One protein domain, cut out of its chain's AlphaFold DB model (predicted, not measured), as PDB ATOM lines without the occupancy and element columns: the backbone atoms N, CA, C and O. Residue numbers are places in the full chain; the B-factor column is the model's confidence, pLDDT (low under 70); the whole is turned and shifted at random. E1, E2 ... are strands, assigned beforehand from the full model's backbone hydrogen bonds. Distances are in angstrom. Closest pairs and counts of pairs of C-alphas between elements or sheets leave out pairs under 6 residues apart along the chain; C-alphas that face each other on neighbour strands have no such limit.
ATOM      1  N   SER A   2      43.138  -2.198  10.729       60.81
ATOM      2  CA  SER A   2      42.181  -1.962   9.636       60.81
ATOM      3  C   SER A   2      41.669  -3.288   9.071       60.81
ATOM      4  O   SER A   2      42.387  -4.283   9.142       60.81
ATOM      5  N   ALA A   3      40.464  -3.311   8.497       69.12
ATOM      6  CA  ALA A   3      40.035  -4.416   7.636       69.12
ATOM      7  C   ALA A   3      40.914  -4.468   6.362       69.12
ATOM      8  O   ALA A   3      41.475  -3.431   5.992       69.12
ATOM      9  N   PRO A   4      41.061  -5.631   5.699       72.94
ATOM     10  CA  PRO A   4      41.721  -5.696   4.397       72.94
ATOM     11  C   PRO A   4      40.935  -4.901   3.343       72.94
ATOM     12  O   PRO A   4      39.724  -4.721   3.466       72.94
ATOM     13  N   THR A   5      41.610  -4.424   2.299       65.50
ATOM     14  CA  THR A   5      40.945  -3.751   1.174       65.50
ATOM     15  C   THR A   5      40.173  -4.785   0.339       65.50
ATOM     16  O   THR A   5      40.766  -5.807  -0.015       65.50
ATOM     17  N   PRO A   6      38.885  -4.565   0.013       59.81
ATOM     18  CA  PRO A   6      38.152  -5.436  -0.904       59.81
ATOM     19  C   PRO A   6      38.706  -5.314  -2.332       59.81
ATOM     20  O   PRO A   6      39.259  -4.282  -2.709       59.81
ATOM     21  N   ALA A   7      38.536  -6.360  -3.142       51.44
ATOM     22  CA  ALA A   7      39.031  -6.417  -4.522       51.44
ATOM     23  C   ALA A   7      38.074  -5.780  -5.560       51.44
ATOM     24  O   ALA A   7      38.145  -6.109  -6.740       51.44
ATOM     25  N   GLY A   8      37.159  -4.909  -5.122       48.53
ATOM     26  CA  GLY A   8      36.122  -4.300  -5.955       48.53
ATOM     27  C   GLY A   8      35.342  -3.199  -5.226       48.53
ATOM     28  O   GLY A   8      35.468  -3.021  -4.010       48.53
ATOM     29  N   ASP A   9      34.544  -2.451  -5.986       43.31
ATOM     30  CA  ASP A   9      34.013  -1.145  -5.588       43.31
ATOM     31  C   ASP A   9      32.801  -1.216  -4.639       43.31
ATOM     32  O   ASP A   9      31.653  -1.010  -5.026       43.31
ATOM     33  N   GLY A  10      33.074  -1.434  -3.348       50.31
ATOM     34  CA  GLY A  10      32.137  -1.127  -2.257       50.31
ATOM     35  C   GLY A  10      31.641  -2.310  -1.424       50.31
ATOM     36  O   GLY A  10      30.932  -2.088  -0.441       50.31
ATOM     37  N   GLU A  11      32.025  -3.544  -1.751       55.62
ATOM     38  CA  GLU A  11      31.674  -4.716  -0.942       55.62
ATOM     39  C   GLU A  11      32.524  -4.831   0.336       55.62
ATOM     40  O   GLU A  11      33.696  -4.448   0.384       55.62
ATOM     41  N   SER A  12      31.945  -5.392   1.400       64.38
ATOM     42  CA  SER A  12      32.696  -5.757   2.607       64.38
ATOM     43  C   SER A  12      33.638  -6.937   2.320       64.38
ATOM     44  O   SER A  12      33.180  -7.899   1.701       64.38
ATOM     45  N   PRO A  13      34.898  -6.946   2.806       77.12
ATOM     46  CA  PRO A  13      35.849  -8.005   2.472       77.12
ATOM     47  C   PRO A  13      35.339  -9.388   2.886       77.12
ATOM     48  O   PRO A  13      35.068  -9.641   4.066       77.12
ATOM     49  N   THR A  14      35.221 -10.283   1.907       79.12
ATOM     50  CA  THR A  14      34.719 -11.649   2.082       79.12
ATOM     51  C   THR A  14      35.668 -12.488   2.951       79.12
ATOM     52  O   THR A  14      36.864 -12.183   3.017       79.12
ATOM     53  N   PRO A  15      35.185 -13.541   3.642       85.38
ATOM     54  CA  PRO A  15      36.045 -14.403   4.449       85.38
ATOM     55  C   PRO A  15      37.124 -15.086   3.594       85.38
ATOM     56  O   PRO A  15      36.810 -15.748   2.606       85.38
ATOM     57  N   GLY A  16      38.396 -14.932   3.961       87.88
ATOM     58  CA  GLY A  16      39.516 -15.345   3.115       87.88
ATOM     59  C   GLY A  16      40.889 -14.991   3.685       87.88
ATOM     60  O   GLY A  16      41.005 -14.372   4.743       87.88
ATOM     61  N   TYR A  17      41.945 -15.402   2.982       85.44
ATOM     62  CA  TYR A  17      43.322 -15.013   3.293       85.44
ATOM     63  C   TYR A  17      43.695 -13.724   2.556       85.44
ATOM     64  O   TYR A  17      43.577 -13.652   1.336       85.44
ATOM     65  N   TYR A  18      44.193 -12.737   3.297       87.75
ATOM     66  CA  TYR A  18      44.645 -11.439   2.782       87.75
ATOM     67  C   TYR A  18      46.059 -11.132   3.300       87.75
ATOM     68  O   TYR A  18      46.452 -11.710   4.317       87.75
ATOM     69  N   PRO A  19      46.827 -10.227   2.661       89.00
ATOM     70  CA  PRO A  19      48.119  -9.776   3.179       89.00
ATOM     71  C   PRO A  19      48.004  -9.254   4.616       89.00
ATOM     72  O   PRO A  19      47.093  -8.485   4.920       89.00
ATOM     73  N   ASP A  20      48.911  -9.672   5.499       84.69
ATOM     74  CA  ASP A  20      48.902  -9.246   6.901       84.69
ATOM     75  C   ASP A  20      49.446  -7.805   7.017       84.69
ATOM     76  O   ASP A  20      50.630  -7.577   6.758       84.69
ATOM     77  N   PRO A  21      48.637  -6.812   7.442       77.44
ATOM     78  CA  PRO A  21      49.088  -5.422   7.551       77.44
ATOM     79  C   PRO A  21      50.110  -5.192   8.678       77.44
ATOM     80  O   PRO A  21      50.565  -4.064   8.854       77.44
ATOM     81  N   SER A  22      50.444  -6.222   9.466       78.00
ATOM     82  CA  SER A  22      51.456  -6.166  10.526       78.00
ATOM     83  C   SER A  22      52.765  -6.895  10.197       78.00
ATOM     84  O   SER A  22      53.747  -6.677  10.904       78.00
ATOM     85  N   ILE A  23      52.816  -7.721   9.140       79.44
ATOM     86  CA  ILE A  23      54.014  -8.493   8.764       79.44
ATOM     87  C   ILE A  23      54.157  -8.550   7.225       79.44
ATOM     88  O   ILE A  23      53.342  -9.194   6.560       79.44
ATOM     89  N   PRO A  24      55.203  -7.940   6.630       80.94
ATOM     90  CA  PRO A  24      55.474  -8.043   5.195       80.94
ATOM     91  C   PRO A  24      55.632  -9.494   4.718       80.94
ATOM     92  O   PRO A  24      56.206 -10.328   5.413       80.94
ATOM     93  N   HIS A  25      55.152  -9.786   3.506       81.06
ATOM     94  CA  HIS A  25      55.177 -11.121   2.877       81.06
ATOM     95  C   HIS A  25      54.424 -12.235   3.633       81.06
ATOM     96  O   HIS A  25      54.588 -13.411   3.309       81.06
ATOM     97  N   TYR A  26      53.576 -11.894   4.607       89.12
ATOM     98  CA  TYR A  26      52.680 -12.837   5.279       89.12
ATOM     99  C   TYR A  26      51.229 -12.630   4.828       89.12
ATOM    100  O   TYR A  26      50.823 -11.536   4.434       89.12
ATOM    101  N   ILE A  27      50.438 -13.695   4.918       90.56
ATOM    102  CA  ILE A  27      48.980 -13.692   4.795       90.56
ATOM    103  C   ILE A  27      48.342 -14.036   6.140       90.56
ATOM    104  O   ILE A  27      48.886 -14.820   6.917       90.56
ATOM    105  N   ARG A  28      47.158 -13.491   6.407       90.81
ATOM    106  CA  ARG A  28      46.350 -13.767   7.600       90.81
ATOM    107  C   ARG A  28      44.897 -14.003   7.197       90.81
ATOM    108  O   ARG A  28      44.444 -13.494   6.173       90.81
ATOM    109  N   TYR A  29      44.162 -14.785   7.984       88.44
ATOM    110  CA  TYR A  29      42.759 -15.072   7.707       88.44
ATOM    111  C   TYR A  29      41.834 -13.988   8.284       88.44
ATOM    112  O   TYR A  29      41.870 -13.676   9.480       88.44
ATOM    113  N   TRP A  30      40.986 -13.436   7.424       88.12
ATOM    114  CA  TRP A  30      39.878 -12.545   7.749       88.12
ATOM    115  C   TRP A  30      38.577 -13.353   7.733       88.12
ATOM    116  O   TRP A  30      38.313 -14.075   6.775       88.12
ATOM    117  N   ASN A  31      37.748 -13.245   8.775       85.56
ATOM    118  CA  ASN A  31      36.506 -14.027   8.890       85.56
ATOM    119  C   ASN A  31      35.237 -13.289   8.414       85.56
ATOM    120  O   ASN A  31      34.134 -13.744   8.701       85.56
ATOM    121  N   GLY A  32      35.382 -12.143   7.741       83.06
ATOM    122  CA  GLY A  32      34.284 -11.239   7.373       83.06
ATOM    123  C   GLY A  32      34.108 -10.053   8.333       83.06
ATOM    124  O   GLY A  32      33.670  -8.990   7.901       83.06
ATOM    125  N   ALA A  33      34.503 -10.188   9.606       82.62
ATOM    126  CA  ALA A  33      34.353  -9.143  10.629       82.62
ATOM    127  C   ALA A  33      35.654  -8.787  11.379       82.62
ATOM    128  O   ALA A  33      35.792  -7.671  11.880       82.62
ATOM    129  N   ALA A  34      36.601  -9.723  11.481       86.62
ATOM    130  CA  ALA A  34      37.862  -9.559  12.195       86.62
ATOM    131  C   ALA A  34      38.987 -10.451  11.636       86.62
ATOM    132  O   ALA A  34      38.762 -11.490  11.009       86.62
ATOM    133  N   TRP A  35      40.228 -10.059  11.935       86.19
ATOM    134  CA  TRP A  35      41.433 -10.839  11.659       86.19
ATOM    135  C   TRP A  35      41.640 -11.937  12.706       86.19
ATOM    136  O   TRP A  35      41.990 -11.647  13.855       86.19
ATOM    137  N   VAL A  36      41.515 -13.205  12.316       87.50
ATOM    138  CA  VAL A  36      41.602 -14.337  13.251       87.50
ATOM    139  C   VAL A  36      43.009 -14.416  13.878       87.50
ATOM    140  O   VAL A  36      44.002 -14.402  13.137       87.50
ATOM    141  N   PRO A  37      43.146 -14.452  15.221       83.62
ATOM    142  CA  PRO A  37      44.434 -14.642  15.896       83.62
ATOM    143  C   PRO A  37      45.108 -15.965  15.502       83.62
ATOM    144  O   PRO A  37      44.432 -16.935  15.179       83.62
ATOM    145  N   GLY A  38      46.443 -16.007  15.493       80.25
ATOM    146  CA  GLY A  38      47.208 -17.221  15.156       80.25
ATOM    147  C   GLY A  38      47.103 -17.698  13.695       80.25
ATOM    148  O   GLY A  38      47.658 -18.741  13.357       80.25
ATOM    149  N   SER A  39      46.415 -16.956  12.818       83.06
ATOM    150  CA  SER A  39      46.247 -17.322  11.401       83.06
ATOM    151  C   SER A  39      47.299 -16.728  10.452       83.06
ATOM    152  O   SER A  39      47.293 -17.075   9.271       83.06
ATOM    153  N   SER A  40      48.196 -15.866  10.949       85.50
ATOM    154  CA  SER A  40      49.294 -15.259  10.181       85.50
ATOM    155  C   SER A  40      50.341 -16.306   9.781       85.50
ATOM    156  O   SER A  40      50.871 -17.012  10.640       85.50
ATOM    157  N   ARG A  41      50.647 -16.416   8.485       82.19
ATOM    158  CA  ARG A  41      51.609 -17.370   7.899       82.19
ATOM    159  C   ARG A  41      52.339 -16.737   6.707       82.19
ATOM    160  O   ARG A  41      51.781 -15.816   6.119       82.19
ATOM    161  N   PRO A  42      53.534 -17.214   6.308       84.75
ATOM    162  CA  PRO A  42      54.183 -16.758   5.078       84.75
ATOM    163  C   PRO A  42      53.256 -16.899   3.863       84.75
ATOM    164  O   PRO A  42      52.491 -17.864   3.777       84.75
ATOM    165  N   ALA A  43      53.319 -15.950   2.932       79.88
ATOM    166  CA  ALA A  43      52.579 -16.036   1.679       79.88
ATOM    167  C   ALA A  43      53.101 -17.214   0.822       79.88
ATOM    168  O   ALA A  43      54.320 -17.370   0.699       79.88
ATOM    169  N   PRO A  44      52.213 -18.036   0.226       73.81
ATOM    170  CA  PRO A  44      52.615 -19.120  -0.667       73.81
ATOM    171  C   PRO A  44      53.297 -18.575  -1.929       73.81
ATOM    172  O   PRO A  44      52.999 -17.470  -2.393       73.81
ATOM    173  N   LYS A  45      54.212 -19.358  -2.500       67.69
ATOM    174  CA  LYS A  45      54.892 -19.019  -3.757       67.69
ATOM    175  C   LYS A  45      53.960 -19.249  -4.946       67.69
ATOM    176  O   LYS A  45      53.032 -20.053  -4.890       67.69
TER     177      LYS A  45
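AT A GLANCE: This is residues 2 to 45 of the 706 residues of the protein "Putative membrane protein" of Streptomyces clavuligerus (UniProt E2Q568). Little regular structure: one small two-stranded hairpin, E1 and E2, sits in the middle of long loops. Residues 2 to 15 make a wide loop before it, and residues 31 to 45 fold back along E2, where residues 41 to 42 pair with residues 26 to 27. The printed part has 44 residues, with two named strands, E1 then E2, antiparallel, and no named helix; its class is all strand, with under half of the residues in named elements. It is compact, with a radius of gyration of the C-alphas of 10.2 A, and spans 28 by 21 by 16 A.

HOW THE PARTS SIT: E1, residues 16 to 19, and E2, residues 26 to 30, form a hairpin with a short link, antiparallel at 143 degrees. N 16 and O 30 are within hydrogen-bond range at 2.9 A, and N 28 and O 18 at 2.8 A.

IN THESE COORDINATES: E1 begins at C-alpha 16 (39.516, -15.345, 3.115) and is 10.2 A long. E2 is 13.0 A long and ends at C-alpha 30 (39.878, -12.545, 7.749).

THE WHOLE: The C-alphas farthest apart, of Asp 9 and Gly 38, are 29.4 A apart. The printed part has no cut. pLDDT is under 70 at residues 2 to 3, 5 to 12 and 45.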